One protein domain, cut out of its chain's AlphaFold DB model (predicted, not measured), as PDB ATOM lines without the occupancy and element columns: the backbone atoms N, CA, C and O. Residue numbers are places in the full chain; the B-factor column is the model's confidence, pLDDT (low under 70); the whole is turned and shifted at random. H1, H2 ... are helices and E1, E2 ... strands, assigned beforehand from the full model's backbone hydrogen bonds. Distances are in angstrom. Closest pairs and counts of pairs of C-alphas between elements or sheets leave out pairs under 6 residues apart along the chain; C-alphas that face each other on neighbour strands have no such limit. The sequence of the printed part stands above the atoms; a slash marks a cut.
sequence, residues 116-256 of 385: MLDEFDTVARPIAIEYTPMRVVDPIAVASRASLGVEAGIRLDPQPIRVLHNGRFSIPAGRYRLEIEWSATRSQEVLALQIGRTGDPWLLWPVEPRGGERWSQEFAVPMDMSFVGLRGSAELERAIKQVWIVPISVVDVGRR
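What this domain is: This is residues 116 to 256 of the 385 residues of an uncharacterized protein of Acidobacteria bacterium (UniProt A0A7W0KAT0). Two strongly twisted sheets of four antiparallel strands each, E3 E10 E5 E8 and E4 E9 E6 E7, face each other as a sandwich, wound as a jelly roll. Beyond one end of this body lies the small hairpin of E1 and E2, with H1 between it and the sandwich, while H2 lies near the other end. The printed part has 141 residues with two named helices and ten named strands, in the order E1 E2 H1 E3 E4 E5 E6 E7 E8 E9 H2 E10, and its class is mostly strand. It is compact, with a radius of gyration of the C-alphas of 16.3 A and spans of 45 by 35 by 28 A.

How they stand to each other: E1, residues 128 to 131, and E2, residues 134 to 137, form an antiparallel hairpin, with N 130 and O 135 within hydrogen-bond range at 2.8 A. E3, residues 148 to 151, E10, residues 240 to 250, E5, residues 174 to 182, and E8, residues 214 to 221, form one sheet in that order. Within hydrogen-bond range are N 148 and O 245 at 2.9 A, N 179 and O 244 at 2.8 A, and N 176 and O 219 at 2.8 A. H1, residues 139 to 143, only grazes this sheet with residues 140 to 143; its closest C-alphas to E10 are those of Ala 143 and Pro 247, 6.4 A apart. E4, residues 168 to 171, E9, residues 225 to 231, E6, residues 189 to 195, and E7, residues 203 to 207, form the other sheet in that order. Here N 169 and O 228 at 2.9 A, N 194 and O 229 at 2.8 A, and N 191 and O 205 at 2.9 A are within range. E6 and E7 form a hairpin. H2, residues 234 to 238, only grazes this sheet with residues 235 to 237. The facing parts of the two sheets are 9.9 A centre to centre, with their strands at 23 degrees. The jelly roll, one long hairpin wound over both sheets, nests E3 with E10, E4 with E9, E5 with E8, and E6 with E7. In H1 and H2 every O i to N i+4 pair is within hydrogen-bond range.

Where its parts are: E1 begins at C-alpha 128, (41.139, 89.819, -99.565). From first to last C-alpha, E5 measures 25.6 A, E8 22.6 A, E6 19.8 A and E9 16.3 A. E10, 26.4 A, ends at C-alpha 250, (51.810, 81.721, -93.307).

The domain as a whole: The C-alphas of Ala 124 and Ser 187 are the two farthest apart, 47.4 A. The link from E3 to E4, 16 residues, is long. The printed part has no cut, and no printed residue is under 70 in pLDDT.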
ATOM      1  N   MET A 116      43.249  77.236 -99.279       84.19
ATOM      2  CA  MET A 116      43.490  78.632 -98.921       84.19
ATOM      3  C   MET A 116      44.869  78.859 -98.279       84.19
ATOM      4  O   MET A 116      45.530  79.833 -98.612       84.19
ATOM      5  N   LEU A 117      45.286  77.978 -97.367       87.12
ATOM      6  CA  LEU A 117      46.599  78.005 -96.726       87.12
ATOM      7  C   LEU A 117      47.676  77.423 -97.655       87.12
ATOM      8  O   LEU A 117      48.743  78.019 -97.806       87.12
ATOM      9  N   ASP A 118      47.389  76.298 -98.316       87.38
ATOM     10  CA  ASP A 118      48.349  75.621 -99.200       87.38
ATOM     11  C   ASP A 118      48.787  76.534-100.362       87.38
ATOM     12  O   ASP A 118      49.968  76.587-100.692       87.38
ATOM     13  N   GLU A 119      47.868  77.323-100.918       87.44
ATOM     14  CA  GLU A 119      48.110  78.273-102.013       87.44
ATOM     15  C   GLU A 119      48.159  79.735-101.535       87.44
ATOM     16  O   GLU A 119      47.924  80.660-102.319       87.44
ATOM     17  N   PHE A 120      48.378  79.965-100.237       89.44
ATOM     18  CA  PHE A 120      48.472  81.319 -99.699       89.44
ATOM     19  C   PHE A 120      49.660  82.058-100.324       89.44
ATOM     20  O   PHE A 120      50.799  81.594-100.232       89.44
ATOM     21  N   ASP A 121      49.387  83.198-100.957       91.44
ATOM     22  CA  ASP A 121      50.387  84.043-101.606       91.44
ATOM     23  C   ASP A 121      49.881  85.487-101.674       91.44
ATOM     24  O   ASP A 121      48.952  85.802-102.421       91.44
ATOM     25  N   THR A 122      50.489  86.367-100.883       92.44
ATOM     26  CA  THR A 122      50.135  87.792-100.832       92.44
ATOM     27  C   THR A 122      50.510  88.556-102.103       92.44
ATOM     28  O   THR A 122      49.906  89.587-102.389       92.44
ATOM     29  N   VAL A 123      51.454  88.054-102.905       90.81
ATOM     30  CA  VAL A 123      51.869  88.674-104.171       90.81
ATOM     31  C   VAL A 123      50.904  88.291-105.288       90.81
ATOM     32  O   VAL A 123      50.454  89.153-106.041       90.81
ATOM     33  N   ALA A 124      50.547  87.009-105.387       86.75
ATOM     34  CA  ALA A 124      49.600  86.535-106.396       86.75
ATOM     35  C   ALA A 124      48.140  86.890-106.055       86.75
ATOM     36  O   ALA A 124      47.301  86.984-106.954       86.75
ATOM     37  N   ARG A 125      47.815  87.070-104.766       88.25
ATOM     38  CA  ARG A 125      46.465  87.384-104.262       88.25
ATOM     39  C   ARG A 125      46.517  88.558-103.266       88.25
ATOM     40  O   ARG A 125      46.288  88.361-102.074       88.25
ATOM     41  N   PRO A 126      46.776  89.790-103.742       90.38
ATOM     42  CA  PRO A 126      47.014  90.948-102.872       90.38
ATOM     43  C   PRO A 126      45.753  91.521-102.215       90.38
ATOM     44  O   PRO A 126      45.852  92.375-101.339       90.38
ATOM     45  N   ILE A 127      44.561  91.090-102.638       88.94
ATOM     46  CA  ILE A 127      43.284  91.606-102.138       88.94
ATOM     47  C   ILE A 127      42.500  90.466-101.501       88.94
ATOM     48  O   ILE A 127      42.226  89.450-102.144       88.94
ATOM     49  N   ALA A 128      42.080  90.676-100.257       88.69
ATOM     50  CA  ALA A 128      41.139  89.819 -99.565       88.69
ATOM     51  C   ALA A 128      39.869  90.595 -99.209       88.69
ATOM     52  O   ALA A 128      39.914  91.774 -98.865       88.69
ATOM     53  N   ILE A 129      38.723  89.928 -99.311       86.88
ATOM     54  CA  ILE A 129      37.413  90.516 -99.038       86.88
ATOM     55  C   ILE A 129      36.734  89.635 -97.997       86.88
ATOM     56  O   ILE A 129      36.536  88.442 -98.219       86.88
ATOM     57  N   GLU A 130      36.401  90.226 -96.857       86.06
ATOM     58  CA  GLU A 130      35.440  89.671 -95.914       86.06
ATOM     59  C   GLU A 130      34.049  90.114 -96.355       86.06
ATOM     60  O   GLU A 130      33.880  91.256 -96.760       86.06
ATOM     61  N   TYR A 131      33.062  89.226 -96.295       81.19
ATOM     62  CA  TYR A 131      31.715  89.511 -96.800       81.19
ATOM     63  C   TYR A 131      30.727  89.927 -95.706       81.19
ATOM     64  O   TYR A 131      29.661  90.461 -96.015       81.19
ATOM     65  N   THR A 132      31.064  89.729 -94.427       83.38
ATOM     66  CA  THR A 132      30.137  89.956 -93.309       83.38
ATOM     67  C   THR A 132      30.826  90.668 -92.133       83.38
ATOM     68  O   THR A 132      31.340  90.005 -91.237       83.38
ATOM     69  N   PRO A 133      30.830  92.016 -92.096       88.56
ATOM     70  CA  PRO A 133      30.348  92.925 -93.142       88.56
ATOM     71  C   PRO A 133      31.268  92.916 -94.368       88.56
ATOM     72  O   PRO A 133      32.441  92.561 -94.255       88.56
ATOM     73  N   MET A 134      30.747  93.325 -95.532       91.00
ATOM     74  CA  MET A 134      31.553  93.415 -96.748       91.00
ATOM     75  C   MET A 134      32.645  94.474 -96.575       91.00
ATOM     76  O   MET A 134      32.357  95.669 -96.529       91.00
ATOM     77  N   ARG A 135      33.900  94.043 -96.461       93.44
ATOM     78  CA  ARG A 135      35.063  94.920 -96.340       93.44
ATOM     79  C   ARG A 135      36.293  94.275 -96.958       93.44
ATOM     80  O   ARG A 135      36.504  93.069 -96.853       93.44
ATOM     81  N   VAL A 136      37.129  95.101 -97.573       92.75
ATOM     82  CA  VAL A 136      38.485  94.688 -97.939       92.75
ATOM     83  C   VAL A 136      39.282  94.540 -96.647       92.75
ATOM     84  O   VAL A 136      39.239  95.413 -95.779       92.75
ATOM     85  N   VAL A 137      39.972  93.418 -96.508       93.50
ATOM     86  CA  VAL A 137      40.827  93.109 -95.361       93.50
ATOM     87  C   VAL A 137      42.238  92.815 -95.845       93.50
ATOM     88  O   VAL A 137      42.458  92.493 -97.012       93.50
ATOM     89  N   ASP A 138      43.191  92.902 -94.925       91.62
ATOM     90  CA  ASP A 138      44.542  92.412 -95.165       91.62
ATOM     91  C   ASP A 138      44.489  90.896 -95.474       91.62
ATOM     92  O   ASP A 138      43.909  90.140 -94.682       91.62
ATOM     93  N   PRO A 139      45.071  90.420 -96.593       87.69
ATOM     94  CA  PRO A 139      45.176  88.991 -96.887       87.69
ATOM     95  C   PRO A 139      45.779  88.164 -95.743       87.69
ATOM     96  O   PRO A 139      45.337  87.039 -95.499       87.69
ATOM     97  N   ILE A 140      46.730  88.721 -94.988       88.25
ATOM     98  CA  ILE A 140      47.340  88.065 -93.824       88.25
ATOM     99  C   ILE A 140      46.296  87.838 -92.722       88.25
ATOM    100  O   ILE A 140      46.271  86.777 -92.096       88.25
ATOM    101  N   ALA A 141      45.377  88.787 -92.525       88.50
ATOM    102  CA  ALA A 141      44.296  88.660 -91.549       88.50
ATOM    103  C   ALA A 141      43.243  87.611 -91.947       88.50
ATOM    104  O   ALA A 141      42.478  87.160 -91.095       88.50
ATOM    105  N   VAL A 142      43.182  87.209 -93.222       87.94
ATOM    106  CA  VAL A 142      42.343  86.081 -93.654       87.94
ATOM    107  C   VAL A 142      42.997  84.754 -93.324       87.94
ATOM    108  O   VAL A 142      42.302  83.851 -92.859       87.94
ATOM    109  N   ALA A 143      44.318  84.639 -93.510       87.31
ATOM    110  CA  ALA A 143      45.045  83.428 -93.150       87.31
ATOM    111  C   ALA A 143      44.759  83.046 -91.697       87.31
ATOM    112  O   ALA A 143      44.351  81.915 -91.465       87.31
ATOM    113  N   SER A 144      44.826  84.003 -90.763       88.25
ATOM    114  CA  SER A 144      44.608  83.761 -89.329       88.25
ATOM    115  C   SER A 144      43.207  83.288 -88.931       88.25
ATOM    116  O   SER A 144      43.009  82.798 -87.821       88.25
ATOM    117  N   ARG A 145      42.231  83.379 -89.838       89.19
ATOM    118  CA  ARG A 145      40.855  82.910 -89.616       89.19
ATOM    119  C   ARG A 145      40.610  81.492 -90.122       89.19
ATOM    120  O   ARG A 145      39.591  80.899 -89.787       89.19
ATOM    121  N   ALA A 146      41.525  80.934 -90.911       90.25
ATOM    122  CA  ALA A 146      41.429  79.567 -91.410       90.25
ATOM    123  C   ALA A 146      41.989  78.564 -90.401       90.25
ATOM    124  O   ALA A 146      43.025  77.934 -90.620       90.25
ATOM    125  N   SER A 147      41.286  78.429 -89.279       91.94
ATOM    126  CA  SER A 147      41.612  77.441 -88.261       91.94
ATOM    127  C   SER A 147      41.264  76.023 -88.721       91.94
ATOM    128  O   SER A 147      40.319  75.773 -89.471       91.94
ATOM    129  N   LEU A 148      42.067  75.069 -88.262       91.75
ATOM    130  CA  LEU A 148      41.876  73.645 -88.492       91.75
ATOM    131  C   LEU A 148      41.419  72.999 -87.186       91.75
ATOM    132  O   LEU A 148      42.217  72.872 -86.262       91.75
ATOM    133  N   GLY A 149      40.147  72.607 -87.113       92.19
ATOM    134  CA  GLY A 149      39.548  72.013 -85.919       92.19
ATOM    135  C   GLY A 149      39.425  70.488 -85.971       92.19
ATOM    136  O   GLY A 149      39.264  69.907 -87.047       92.19
ATOM    137  N   VAL A 150      39.455  69.839 -84.805       92.50
ATOM    138  CA  VAL A 150      38.975  68.462 -84.613       92.50
ATOM    139  C   VAL A 150      38.281  68.320 -83.256       92.50
ATOM    140  O   VAL A 150      38.710  68.909 -82.263       92.50
ATOM    141  N   GLU A 151      37.219  67.520 -83.226       92.75
ATOM    142  CA  GLU A 151      36.455  67.173 -82.024       92.75
ATOM    143  C   GLU A 151      36.352  65.651 -81.891       92.75
ATOM    144  O   GLU A 151      36.509  64.904 -82.867       92.75
ATOM    145  N   ALA A 152      36.069  65.195 -80.673       87.31
ATOM    146  CA  ALA A 152      35.860  63.785 -80.385       87.31
ATOM    147  C   ALA A 152      34.714  63.204 -81.238       87.31
ATOM    148  O   ALA A 152      33.659  63.811 -81.394       87.31
ATOM    149  N   GLY A 153      34.912  62.001 -81.780       82.44
ATOM    150  CA  GLY A 153      33.863  61.256 -82.487       82.44
ATOM    151  C   GLY A 153      33.604  61.662 -83.943       82.44
ATOM    152  O   GLY A 153      32.912  60.928 -84.639       82.44
ATOM    153  N   ILE A 154      34.204  62.746 -84.453       82.44
ATOM    154  CA  ILE A 154      34.047  63.145 -85.867       82.44
ATOM    155  C   ILE A 154      34.702  62.130 -86.823       82.44
ATOM    156  O   ILE A 154      34.248  61.941 -87.950       82.44
ATOM    157  N   ARG A 155      35.785  61.468 -86.395       79.31
ATOM    158  CA  ARG A 155      36.598  60.576 -87.236       79.31
ATOM    159  C   ARG A 155      36.779  59.207 -86.597       79.31
ATOM    160  O   ARG A 155      37.666  59.024 -85.765       79.31
ATOM    161  N   LEU A 156      35.975  58.244 -87.034       79.19
ATOM    162  CA  LEU A 156      35.948  56.888 -86.469       79.19
ATOM    163  C   LEU A 156      36.811  55.872 -87.235       79.19
ATOM    164  O   LEU A 156      36.997  54.753 -86.764       79.19
ATOM    165  N   ASP A 157      37.361  56.245 -88.395       78.31
ATOM    166  CA  ASP A 157      38.137  55.321 -89.224       78.31
ATOM    167  C   ASP A 157      39.431  54.859 -88.529       78.31
ATOM    168  O   ASP A 157      40.225  55.715 -88.111       78.31
ATOM    169  N   PRO A 158      39.719  53.541 -88.491       77.62
ATOM    170  CA  PRO A 158      40.961  53.005 -87.944       77.62
ATOM    171  C   PRO A 158      42.188  53.633 -88.604       77.62
ATOM    172  O   PRO A 158      42.234  53.801 -89.825       77.62
ATOM    173  N   GLN A 159      43.204  53.960 -87.804       76.38
ATOM    174  CA  GLN A 159      44.437  54.568 -88.299       76.38
ATOM    175  C   GLN A 159      45.672  53.749 -87.931       76.38
ATOM    176  O   GLN A 159      45.712  53.157 -86.855       76.38
ATOM    177  N   PRO A 160      46.722  53.784 -88.776       79.19
ATOM    178  CA  PRO A 160      47.988  53.130 -88.461       79.19
ATOM    179  C   PRO A 160      48.719  53.781 -87.280       79.19
ATOM    180  O   PRO A 160      49.531  53.134 -86.631       79.19
ATOM    181  N   ILE A 161      48.465  55.070 -87.020       83.88
ATOM    182  CA  ILE A 161      49.105  55.836 -85.948       83.88
ATOM    183  C   ILE A 161      48.002  56.473 -85.117       83.88
ATOM    184  O   ILE A 161      47.163  57.203 -85.651       83.88
ATOM    185  N   ARG A 162      48.015  56.207 -83.810       89.00
ATOM    186  CA  ARG A 162      47.085  56.824 -82.866       89.00
ATOM    187  C   ARG A 162      47.497  58.275 -82.616       89.00
ATOM    188  O   ARG A 162      48.526  58.531 -81.994       89.00
ATOM    189  N   VAL A 163      46.658  59.197 -83.072       93.06
ATOM    190  CA  VAL A 163      46.708  60.625 -82.736       93.06
ATOM    191  C   VAL A 163      45.394  61.023 -82.070       93.06
ATOM    192  O   VAL A 163      44.357  60.433 -82.378       93.06
ATOM    193  N   LEU A 164      45.444  62.001 -81.165       94.75
ATOM    194  CA  LEU A 164      44.288  62.462 -80.394       94.75
ATOM    195  C   LEU A 164      43.152  62.883 -81.337       94.75
ATOM    196  O   LEU A 164      43.377  63.636 -82.291       94.75
ATOM    197  N   HIS A 165      41.954  62.348 -81.099       92.50
ATOM    198  CA  HIS A 165      40.731  62.563 -81.884       92.50
ATOM    199  C   HIS A 165      40.881  62.291 -83.387       92.50
ATOM    200  O   HIS A 165      40.119  62.809 -84.204       92.50
ATOM    201  N   ASN A 166      41.891  61.507 -83.786       91.56
ATOM    202  CA  ASN A 166      42.249  61.300 -85.193       91.56
ATOM    203  C   ASN A 166      42.466  62.644 -85.953       91.56
ATOM    204  O   ASN A 166      42.207  62.794 -87.158       91.56
ATOM    205  N   GLY A 167      42.951  63.655 -85.221       91.12
ATOM    206  CA  GLY A 167      43.305  64.983 -85.711       91.12
ATOM    207  C   GLY A 167      44.591  64.960 -86.526       91.12
ATOM    208  O   GLY A 167      45.685  65.039 -85.977       91.12
ATOM    209  N   ARG A 168      44.453  64.833 -87.849       90.69
ATOM    210  CA  ARG A 168      45.555  64.862 -88.818       90.69
ATOM    211  C   ARG A 168      45.425  66.093 -89.697       90.69
ATOM    212  O   ARG A 168      44.425  66.239 -90.411       90.69
ATOM    213  N   PHE A 169      46.454  66.923 -89.672       92.06
ATOM    214  CA  PHE A 169      46.491  68.201 -90.363       92.06
ATOM    215  C   PHE A 169      47.637  68.234 -91.369       92.06
ATOM    216  O   PHE A 169      48.684  67.623 -91.156       92.06
ATOM    217  N   SER A 170      47.419  68.940 -92.473       92.56
ATOM    218  CA  SER A 170      48.476  69.378 -93.380       92.56
ATOM    219  C   SER A 170      48.553  70.889 -93.238       92.56
ATOM    220  O   SER A 170      47.533  71.554 -93.421       92.56
ATOM    221  N   ILE A 171      49.719  71.415 -92.873       95.56
ATOM    222  CA  ILE A 171      49.907  72.852 -92.657       95.56
ATOM    223  C   ILE A 171      51.122  73.348 -93.445       95.56
ATOM    224  O   ILE A 171      52.141  72.652 -93.477       95.56
ATOM    225  N   PRO A 172      51.041  74.519 -94.093       96.50
ATOM    226  CA  PRO A 172      52.191  75.097 -94.776       96.50
ATOM    227  C   PRO A 172      53.235  75.656 -93.804       96.50
ATOM    228  O   PRO A 172      52.973  75.816 -92.609       96.50
ATOM    229  N   ALA A 173      54.406  76.017 -94.326       97.19
ATOM    230  CA  ALA A 173      55.412  76.767 -93.577       97.19
ATOM    231  C   ALA A 173      54.805  78.039 -92.947       97.19
ATOM    232  O   ALA A 173      54.115  78.809 -93.625       97.19
ATOM    233  N   GLY A 174      55.055  78.282 -91.660       96.94
ATOM    234  CA  GLY A 174      54.436  79.396 -90.942       96.94
ATOM    235  C   GLY A 174      54.497  79.287 -89.422       96.94
ATOM    236  O   GLY A 174      55.056  78.344 -88.865       96.94
ATOM    237  N   ARG A 175      53.900  80.267 -88.744       97.75
ATOM    238  CA  ARG A 175      53.662  80.271 -87.298       97.75
ATOM    239  C   ARG A 175      52.210  79.938 -87.016       97.75
ATOM    240  O   ARG A 175      51.312  80.445 -87.685       97.75
ATOM    241  N   TYR A 176      51.993  79.139 -85.985       98.12
ATOM    242  CA  TYR A 176      50.689  78.631 -85.595       98.12
ATOM    243  C   TYR A 176      50.524  78.709 -84.085       98.12
ATOM    244  O   TYR A 176      51.492  78.635 -83.327       98.12
ATOM    245  N   ARG A 177      49.272  78.810 -83.659       98.12
ATOM    246  CA  ARG A 177      48.836  78.618 -82.287       98.12
ATOM    247  C   ARG A 177      48.024  77.336 -82.225       98.12
ATOM    248  O   ARG A 177      47.040  77.180 -82.943       98.12
ATOM    249  N   LEU A 178      48.457  76.409 -81.390       98.25
ATOM    250  CA  LEU A 178      47.650  75.282 -80.969       98.25
ATOM    251  C   LEU A 178      46.727  75.765 -79.854       98.25
ATOM    252  O   LEU A 178      47.218  76.299 -78.866       98.25
ATOM    253  N   GLU A 179      45.424  75.588 -80.009       98.25
ATOM    254  CA  GLU A 179      44.417  75.891 -78.992       98.25
ATOM    255  C   GLU A 179      43.673  74.609 -78.627       98.25
ATOM    256  O   GLU A 179      43.319  73.816 -79.502       98.25
ATOM    257  N   ILE A 180      43.441  74.393 -77.334       98.12
ATOM    258  CA  ILE A 180      42.710  73.236 -76.822       98.12
ATOM    259  C   ILE A 180      41.688  73.715 -75.801       98.12
ATOM    260  O   ILE A 180      42.030  74.428 -74.860       98.12
ATOM    261  N   GLU A 181      40.438  73.299 -75.977       98.00
ATOM    262  CA  GLU A 181      39.392  73.445 -74.968       98.00
ATOM    263  C   GLU A 181      39.252  72.126 -74.208       98.00
ATOM    264  O   GLU A 181      39.036  71.067 -74.808       98.00
ATOM    265  N   TRP A 182      39.390  72.181 -72.886       97.81
ATOM    266  CA  TRP A 182      39.336  70.995 -72.037       97.81
ATOM    267  C   TRP A 182      37.905  70.715 -71.564       97.81
ATOM    268  O   TRP A 182      37.173  71.618 -71.165       97.81
ATOM    269  N   SER A 183      37.504  69.446 -71.557       97.31
ATOM    270  CA  SER A 183      36.227  68.972 -71.007       97.31
ATOM    271  C   SER A 183      36.330  68.548 -69.539       97.31
ATOM    272  O   SER A 183      35.320  68.541 -68.838       97.31
ATOM    273  N   ALA A 184      37.526  68.191 -69.059       96.50
ATOM    274  CA  ALA A 184      37.735  67.642 -67.721       96.50
ATOM    275  C   ALA A 184      39.082  68.062 -67.119       96.50
ATOM    276  O   ALA A 184      40.015  68.420 -67.835       96.50
ATOM    277  N   THR A 185      39.180  67.977 -65.791       96.94
ATOM    278  CA  THR A 185      40.408  68.294 -65.052       96.94
ATOM    279  C   THR A 185      41.335  67.081 -64.949       96.94
ATOM    280  O   THR A 185      40.885  65.980 -64.622       96.94
ATOM    281  N   ARG A 186      42.632  67.279 -65.207       95.81
ATOM    282  CA  ARG A 186      43.709  66.283 -65.087       95.81
ATOM    283  C   ARG A 186      44.985  66.946 -64.566       95.81
ATOM    284  O   ARG A 186      45.140  68.160 -64.639       95.81
ATOM    285  N   SER A 187      45.907  66.139 -64.057       94.50
ATOM    286  CA  SER A 187      47.190  66.589 -63.511       94.50
ATOM    287  C   SER A 187      48.332  65.803 -64.142       94.50
ATOM    288  O   SER A 187      48.186  64.598 -64.327       94.50
ATOM    289  N   GLN A 188      49.473  66.460 -64.373       93.81
ATOM    290  CA  GLN A 188      50.716  65.818 -64.828       93.81
ATOM    291  C   GLN A 188      50.593  65.087 -66.176       93.81
ATOM    292  O   GLN A 188      51.206  64.043 -66.389       93.81
ATOM    293  N   GLU A 189      49.814  65.640 -67.105       97.69
ATOM    294  CA  GLU A 189      49.704  65.092 -68.455       97.69
ATOM    295  C   GLU A 189      50.781  65.690 -69.368       97.69
ATOM    296  O   GLU A 189      51.270  66.803 -69.157       97.69
ATOM    297  N   VAL A 190      51.136  64.956 -70.423       98.00
ATOM    298  CA  VAL A 190      52.063  65.430 -71.455       98.00
ATOM    299  C   VAL A 190      51.357  65.421 -72.799       98.00
ATOM    300  O   VAL A 190      50.905  64.379 -73.281       98.00
ATOM    301  N   LEU A 191      51.295  66.595 -73.416       98.19
ATOM    302  CA  LEU A 191      50.832  66.775 -74.779       98.19
ATOM    303  C   LEU A 191      52.030  66.773 -75.726       98.19
ATOM    304  O   LEU A 191      52.996  67.507 -75.534       98.19
ATOM    305  N   ALA A 192      51.948  65.969 -76.775       97.81
ATOM    306  CA  ALA A 192      53.005  65.804 -77.760       97.81
ATOM    307  C   ALA A 192      52.542  66.290 -79.140       97.81
ATOM    308  O   ALA A 192      51.493  65.859 -79.616       97.81
ATOM    309  N   LEU A 193      53.336  67.122 -79.818       97.81
ATOM    310  CA  LEU A 193      53.151  67.445 -81.235       97.81
ATOM    311  C   LEU A 193      54.020  66.515 -82.077       97.81
ATOM    312  O   LEU A 193      55.242  66.519 -81.954       97.81
ATOM    313  N   GLN A 194      53.400  65.745 -82.960       96.62
ATOM    314  CA  GLN A 194      54.094  64.894 -83.917       96.62
ATOM    315  C   GLN A 194      54.084  65.541 -85.303       96.62
ATOM    316  O   GLN A 194      53.029  65.943 -85.801       96.62
ATOM    317  N   ILE A 195      55.254  65.574 -85.944       96.00
ATOM    318  CA  ILE A 195      55.403  65.879 -87.367       96.00
ATOM    319  C   ILE A 195      55.817  64.607 -88.095       96.00
ATOM    320  O   ILE A 195      56.745  63.912 -87.688       96.00
ATOM    321  N   GLY A 196      55.139  64.331 -89.205       93.69
ATOM    322  CA  GLY A 196      55.373  63.114 -89.965       93.69
ATOM    323  C   GLY A 196      54.710  61.882 -89.345       93.69
ATOM    324  O   GLY A 196      54.045  61.929 -88.314       93.69
ATOM    325  N   ARG A 197      54.838  60.759 -90.045       90.50
ATOM    326  CA  ARG A 197      54.173  59.492 -89.714       90.50
ATOM    327  C   ARG A 197      55.024  58.594 -88.819       90.50
ATOM    328  O   ARG A 197      54.512  57.634 -88.257       90.50
ATOM    329  N   THR A 198      56.314  58.864 -88.720       89.38
ATOM    330  CA  THR A 198      57.269  58.027 -87.995       89.38
ATOM    331  C   THR A 198      58.090  58.876 -87.036       89.38
ATOM    332  O   THR A 198      58.137  60.095 -87.175       89.38
ATOM    333  N   GLY A 199      58.731  58.222 -86.069       87.31
ATOM    334  CA  GLY A 199      59.581  58.878 -85.078       87.31
ATOM    335  C   GLY A 199      58.845  59.360 -83.829       87.31
ATOM    336  O   GLY A 199      57.628  59.186 -83.668       87.31
ATOM    337  N   ASP A 200      59.637  59.941 -82.938       90.62
ATOM    338  CA  ASP A 200      59.193  60.499 -81.669       90.62
ATOM    339  C   ASP A 200      58.440  61.826 -81.854       90.62
ATOM    340  O   ASP A 200      58.463  62.430 -82.932       90.62
ATOM    341  N   PRO A 201      57.714  62.294 -80.825       94.75
ATOM    342  CA  PRO A 201      57.169  63.643 -80.820       94.75
ATOM    343  C   PRO A 201      58.243  64.703 -81.077       94.75
ATOM    344  O   PRO A 201      59.324  64.667 -80.499       94.75
ATOM    345  N   TRP A 202      57.905  65.690 -81.903       96.38
ATOM    346  CA  TRP A 202      58.780  66.820 -82.198       96.38
ATOM    347  C   TRP A 202      58.757  67.866 -81.077       96.38
ATOM    348  O   TRP A 202      59.803  68.401 -80.718       96.38
ATOM    349  N   LEU A 203      57.580  68.138 -80.497       96.88
ATOM    350  CA  LEU A 203      57.427  69.002 -79.319       96.88
ATOM    351  C   LEU A 203      56.693  68.267 -78.206       96.88
ATOM    352  O   LEU A 203      55.812  67.447 -78.466       96.88
ATOM    353  N   LEU A 204      57.039  68.612 -76.971       97.00
ATOM    354  CA  LEU A 204      56.435  68.095 -75.753       97.00
ATOM    355  C   LEU A 204      56.072  69.275 -74.856       97.00
ATOM    356  O   LEU A 204      56.903  70.150 -74.615       97.00
ATOM    357  N   TRP A 205      54.844  69.278 -74.354       98.00
ATOM    358  CA  TRP A 205      54.349  70.282 -73.425       98.00
ATOM    359  C   TRP A 205      53.743  69.593 -72.202       98.00
ATOM    360  O   TRP A 205      52.807  68.803 -72.363       98.00
ATOM    361  N   PRO A 206      54.241  69.870 -70.984       98.06
ATOM    362  CA  PRO A 206      53.513  69.502 -69.781       98.06
ATOM    363  C   PRO A 206      52.224  70.328 -69.724       98.06
ATOM    364  O   PRO A 206      52.247  71.542 -69.936       98.06
ATOM    365  N   VAL A 207      51.098  69.667 -69.469       97.88
ATOM    366  CA  VAL A 207      49.785  70.310 -69.401       97.88
ATOM    367  C   VAL A 207      49.032  69.875 -68.147       97.88
ATOM    368  O   VAL A 207      49.107  68.727 -67.706       97.88
ATOM    369  N   GLU A 208      48.262  70.805 -67.593       97.56
ATOM    370  CA  GLU A 208      47.323  70.567 -66.495       97.56
ATOM    371  C   GLU A 208      45.914  70.924 -66.977       97.56
ATOM    372  O   GLU A 208      45.468  72.057 -66.785       97.56
ATOM    373  N   PRO A 209      45.218  70.005 -67.673       97.44
ATOM    374  CA  PRO A 209      43.863  70.252 -68.146       97.44
ATOM    375  C   PRO A 209      42.948  70.671 -66.995       97.44
ATOM    376  O   PRO A 209      42.929  70.020 -65.949       97.44
ATOM    377  N   ARG A 210      42.150  71.720 -67.197       97.62
ATOM    378  CA  ARG A 210      41.075  72.127 -66.281       97.62
ATOM    379  C   ARG A 210      39.796  72.286 -67.082       97.62
ATOM    380  O   ARG A 210      39.780  73.009 -68.071       97.62
ATOM    381  N   GLY A 211      38.733  71.587 -66.687       96.44
ATOM    382  CA  GLY A 211      37.480  71.583 -67.450       96.44
ATOM    383  C   GLY A 211      36.938  72.998 -67.688       96.44
ATOM    384  O   GLY A 211      36.839  73.787 -66.753       96.44
ATOM    385  N   GLY A 212      36.602  73.316 -68.939       94.31
ATOM    386  CA  GLY A 212      36.137  74.638 -69.371       94.31
ATOM    387  C   GLY A 212      37.247  75.663 -69.636       94.31
ATOM    388  O   GLY A 212      36.965  76.712 -70.213       94.31
ATOM    389  N   GLU A 213      38.498  75.381 -69.262       97.19
ATOM    390  CA  GLU A 213      39.641  76.236 -69.580       97.19
ATOM    391  C   GLU A 213      40.082  76.040 -71.037       97.19
ATOM    392  O   GLU A 213      39.984  74.946 -71.608       97.19
ATOM    393  N   ARG A 214      40.604  77.116 -71.634       97.56
ATOM    394  CA  ARG A 214      41.307  77.071 -72.915       97.56
ATOM    395  C   ARG A 214      42.799  77.194 -72.684       97.56
ATOM    396  O   ARG A 214      43.260  78.165 -72.095       97.56
ATOM    397  N   TRP A 215      43.542  76.230 -73.203       98.00
ATOM    398  CA  TRP A 215      44.995  76.256 -73.243       98.00
ATOM    399  C   TRP A 215      45.468  76.610 -74.648       98.00
ATOM    400  O   TRP A 215      44.846  76.212 -75.636       98.00
ATOM    401  N   SER A 216      46.573  77.345 -74.749       98.12
ATOM    402  CA  SER A 216      47.153  77.701 -76.039       98.12
ATOM    403  C   SER A 216      48.672  77.695 -76.021       98.12
ATOM    404  O   SER A 216      49.271  78.137 -75.043       98.12
ATOM    405  N   GLN A 217      49.279  77.287 -77.131       98.25
ATOM    406  CA  GLN A 217      50.726  77.259 -77.298       98.25
ATOM    407  C   GLN A 217      51.126  77.580 -78.734       98.25
ATOM    408  O   GLN A 217      50.577  77.026 -79.686       98.25
ATOM    409  N   GLU A 218      52.111  78.457 -78.903       98.25
ATOM    410  CA  GLU A 218      52.644  78.781 -80.225       98.25
ATOM    411  C   GLU A 218      53.755  77.820 -80.652       98.25
ATOM    412  O   GLU A 218      54.555  77.356 -79.832       98.25
ATOM    413  N   PHE A 219      53.823  77.564 -81.958       97.75
ATOM    414  CA  PHE A 219      54.909  76.847 -82.618       97.75
ATOM    415  C   PHE A 219      55.094  77.357 -84.056       97.75
ATOM    416  O   PHE A 219      54.207  77.988 -84.633       97.75
ATOM    417  N   ALA A 220      56.261  77.107 -84.647       97.12
ATOM    418  CA  ALA A 220      56.587  77.540 -86.004       97.12
ATOM    419  C   ALA A 220      57.128  76.365 -86.808       97.12
ATOM    420  O   ALA A 220      57.994  75.659 -86.317       97.12
ATOM    421  N   VAL A 221      56.643  76.162 -88.028       97.12
ATOM    422  CA  VAL A 221      57.143  75.124 -88.936       97.12
ATOM    423  C   VAL A 221      57.880  75.782 -90.108       97.12
ATOM    424  O   VAL A 221      57.309  76.649 -90.775       97.12
ATOM    425  N   PRO A 222      59.141  75.404 -90.390       97.06
ATOM    426  CA  PRO A 222      59.965  76.100 -91.384       97.06
ATOM    427  C   PRO A 222      59.658  75.691 -92.834       97.06
ATOM    428  O   PRO A 222      60.176  76.289 -93.777       97.06
ATOM    429  N   MET A 223      58.842  74.656 -93.030       96.62
ATOM    430  CA  MET A 223      58.476  74.101 -94.332       96.62
ATOM    431  C   MET A 223      57.078  73.481 -94.273       96.62
ATOM    432  O   MET A 223      56.482  73.376 -93.199       96.62
ATOM    433  N   ASP A 224      56.570  73.052 -95.424       95.94
ATOM    434  CA  ASP A 224      55.256  72.429 -95.517       95.94
ATOM    435  C   ASP A 224      55.240  71.066 -94.815       95.94
ATOM    436  O   ASP A 224      55.993  70.146 -95.148       95.94
ATOM    437  N   MET A 225      54.338  70.929 -93.846       96.00
ATOM    438  CA  MET A 225      54.163  69.717 -93.064       96.00
ATOM    439  C   MET A 225      52.940  68.977 -93.563       96.00
ATOM    440  O   MET A 225      51.796  69.351 -93.308       96.00
ATOM    441  N   SER A 226      53.186  67.872 -94.262       91.94
ATOM    442  CA  SER A 226      52.101  67.054 -94.799       91.94
ATOM    443  C   SER A 226      51.283  66.369 -93.700       91.94
ATOM    444  O   SER A 226      50.133  65.997 -93.937       91.94
ATOM    445  N   PHE A 227      51.889  66.135 -92.533       94.00
ATOM    446  CA  PHE A 227      51.282  65.469 -91.393       94.00
ATOM    447  C   PHE A 227      51.705  66.175 -90.111       94.00
ATOM    448  O   PHE A 227      52.885  66.179 -89.762       94.00
ATOM    449  N   VAL A 228      50.713  66.709 -89.413       95.94
ATOM    450  CA  VAL A 228      50.802  67.200 -88.044       95.94
ATOM    451  C   VAL A 228      49.682  66.550 -87.250       95.94
ATOM    452  O   VAL A 228      48.531  66.529 -87.695       95.94
ATOM    453  N   GLY A 229      50.022  65.995 -86.096       95.69
ATOM    454  CA  GLY A 229      49.067  65.362 -85.196       95.69
ATOM    455  C   GLY A 229      49.476  65.541 -83.745       95.69
ATOM    456  O   GLY A 229      50.630  65.843 -83.445       95.69
ATOM    457  N   LEU A 230      48.520  65.351 -82.843       97.19
ATOM    458  CA  LEU A 230      48.772  65.391 -81.407       97.19
ATOM    459  C   LEU A 230      48.810  63.978 -80.839       97.19
ATOM    460  O   LEU A 230      48.036  63.116 -81.250       97.19
ATOM    461  N   ARG A 231      49.691  63.742 -79.872       96.81
ATOM    462  CA  ARG A 231      49.776  62.500 -79.103       96.81
ATOM    463  C   ARG A 231      49.614  62.803 -77.618       96.81
ATOM    464  O   ARG A 231      49.913  63.901 -77.156       96.81
ATOM    465  N   GLY A 232      49.142  61.802 -76.889       96.44
ATOM    466  CA  GLY A 232      48.906  61.869 -75.455       96.44
ATOM    467  C   GLY A 232      48.351  60.554 -74.916       96.44
ATOM    468  O   GLY A 232      48.070  59.615 -75.680       96.44
ATOM    469  N   SER A 233      48.184  60.499 -73.598       96.75
ATOM    470  CA  SER A 233      47.501  59.403 -72.907       96.75
ATOM    471  C   SER A 233      46.037  59.288 -73.368       96.75
ATOM    472  O   SER A 233      45.484  60.181 -74.020       96.75
ATOM    473  N   ALA A 234      45.385  58.157 -73.089       94.94
ATOM    474  CA  ALA A 234      43.946  58.026 -73.341       94.94
ATOM    475  C   ALA A 234      43.133  58.905 -72.379       94.94
ATOM    476  O   ALA A 234      42.029  59.347 -72.686       94.94
ATOM    477  N   GLU A 235      43.690  59.178 -71.209       95.88
ATOM    478  CA  GLU A 235      43.130  59.998 -70.148       95.88
ATOM    479  C   GLU A 235      43.118  61.473 -70.560       95.88
ATOM    480  O   GLU A 235      42.081  62.126 -70.403       95.88
ATOM    481  N   LEU A 236      44.211  61.951 -71.169       97.44
ATOM    482  CA  LEU A 236      44.305  63.272 -71.783       97.44
ATOM    483  C   LEU A 236      43.331  63.408 -72.956       97.44
ATOM    484  O   LEU A 236      42.617  64.401 -73.032       97.44
ATOM    485  N   GLU A 237      43.243  62.404 -73.836       96.62
ATOM    486  CA  GLU A 237      42.309  62.427 -74.974       96.62
ATOM    487  C   GLU A 237      40.857  62.640 -74.524       96.62
ATOM    488  O   GLU A 237      40.149  63.479 -75.077       96.62
ATOM    489  N   ARG A 238      40.423  61.933 -73.473       95.94
ATOM    490  CA  ARG A 238      39.072  62.078 -72.905       95.94
ATOM    491  C   ARG A 238      38.834  63.444 -72.254       95.94
ATOM    492  O   ARG A 238      37.682  63.847 -72.121       95.94
ATOM    493  N   ALA A 239      39.895  64.133 -71.833       97.31
ATOM    494  CA  ALA A 239      39.825  65.472 -71.251       97.31
ATOM    495  C   ALA A 239      39.823  66.592 -72.305       97.31
ATOM    496  O   ALA A 239      39.662  67.754 -71.943       97.31
ATOM    497  N   ILE A 240      39.990  66.274 -73.592       97.50
ATOM    498  CA  ILE A 240      39.948  67.247 -74.687       97.50
ATOM    499  C   ILE A 240      38.531  67.310 -75.247       97.50
ATOM    500  O   ILE A 240      38.036  66.326 -75.800       97.50
ATOM    501  N   LYS A 241      37.915  68.491 -75.189       96.38
ATOM    502  CA  LYS A 241      36.661  68.775 -75.890       96.38
ATOM    503  C   LYS A 241      36.926  69.044 -77.369       96.38
ATOM    504  O   LYS A 241      36.305  68.430 -78.231       96.38
ATOM    505  N   GLN A 242      37.873  69.939 -77.650       96.56
ATOM    506  CA  GLN A 242      38.159  70.403 -79.003       96.56
ATOM    507  C   GLN A 242      39.604  70.876 -79.142       96.56
ATOM    508  O   GLN A 242      40.204  71.373 -78.189       96.56
ATOM    509  N   VAL A 243      40.150  70.713 -80.345       96.94
ATOM    510  CA  VAL A 243      41.493  71.155 -80.725       96.94
ATOM    511  C   VAL A 243      41.391  72.036 -81.957       96.94
ATOM    512  O   VAL A 243      40.723  71.653 -82.918       96.94
ATOM    513  N   TRP A 244      42.128  73.144 -81.971       96.94
ATOM    514  CA  TRP A 244      42.324  73.981 -83.149       96.94
ATOM    515  C   TRP A 244      43.804  74.241 -83.411       96.94
ATOM    516  O   TRP A 244      44.570  74.551 -82.503       96.94
ATOM    517  N   ILE A 245      44.201  74.182 -84.679       96.81
ATOM    518  CA  ILE A 245      45.448  74.778 -85.158       96.81
ATOM    519  C   ILE A 245      45.078  76.080 -85.860       96.81
ATOM    520  O   ILE A 245      44.450  76.068 -86.921       96.81
ATOM    521  N   VAL A 246      45.451  77.198 -85.247       96.75
ATOM    522  CA  VAL A 246      45.153  78.547 -85.722       96.75
ATOM    523  C   VAL A 246      46.419  79.137 -86.347       96.75
ATOM    524  O   VAL A 246      47.409  79.335 -85.642       96.75
ATOM    525  N   PRO A 247      46.453  79.404 -87.658       96.50
ATOM    526  CA  PRO A 247      47.573  80.118 -88.268       96.50
ATOM    527  C   PRO A 247      47.731  81.523 -87.665       96.50
ATOM    528  O   PRO A 247      46.769  82.263 -87.502       96.50
ATOM    529  N   ILE A 248      48.966  81.901 -87.349       96.56
ATOM    530  CA  ILE A 248      49.344  83.266 -86.949       96.56
ATOM    531  C   ILE A 248      49.908  83.995 -88.166       96.56
ATOM    532  O   ILE A 248      49.511  85.115 -88.474       96.56
ATOM    533  N   SER A 249      50.829  83.342 -88.873       95.62
ATOM    534  CA  SER A 249      51.388  83.820 -90.133       95.62
ATOM    535  C   SER A 249      51.748  82.636 -91.020       95.62
ATOM    536  O   SER A 249      52.262  81.627 -90.544       95.62
ATOM    537  N   VAL A 250      51.488  82.753 -92.318       95.81
ATOM    538  CA  VAL A 250      51.810  81.721 -93.307       95.81
ATOM    539  C   VAL A 250      52.805  82.302 -94.294       95.81
ATOM    540  O   VAL A 250      52.653  83.438 -94.738       95.81
ATOM    541  N   VAL A 251      53.843  81.538 -94.617       96.44
ATOM    542  CA  VAL A 251      54.819  81.934 -95.633       96.44
ATOM    543  C   VAL A 251      54.146  81.852 -97.005       96.44
ATOM    544  O   VAL A 251      53.465  80.868 -97.294       96.44
ATOM    545  N   ASP A 252      54.334  82.857 -97.861       96.12
ATOM    546  CA  ASP A 252      53.823  82.817 -99.239       96.12
ATOM    547  C   ASP A 252      54.357  81.589 -99.982       96.12
ATOM    548  O   ASP A 252      55.553  81.301 -99.902       96.12
ATOM    549  N   VAL A 253      53.510  80.893-100.745       94.19
ATOM    550  CA  VAL A 253      53.876  79.659-101.468       94.19
ATOM    551  C   VAL A 253      55.113  79.839-102.359       94.19
ATOM    552  O   VAL A 253      55.974  78.960-102.394       94.19
ATOM    553  N   GLY A 254      55.274  81.003-103.003       93.44
ATOM    554  CA  GLY A 254      56.454  81.328-103.812       93.44
ATOM    555  C   GLY A 254      57.768  81.446-103.025       93.44
ATOM    556  O   GLY A 254      58.842  81.339-103.614       93.44
ATOM    557  N   ARG A 255      57.700  81.640-101.701       95.88
ATOM    558  CA  ARG A 255      58.853  81.772-100.792       95.88
ATOM    559  C   ARG A 255      59.129  80.512 -99.971       95.88
ATOM    560  O   ARG A 255      60.123  80.473 -99.246       95.88
ATOM    561  N   ARG A 256      58.272  79.492-100.049       94.75
ATOM    562  CA  ARG A 256      58.453  78.258 -99.274       94.75
ATOM    563  C   ARG A 256      59.589  77.409 -99.846       94.75
ATOM    564  O   ARG A 256      59.735  77.321-101.070       94.75
TER     565      ARG A 256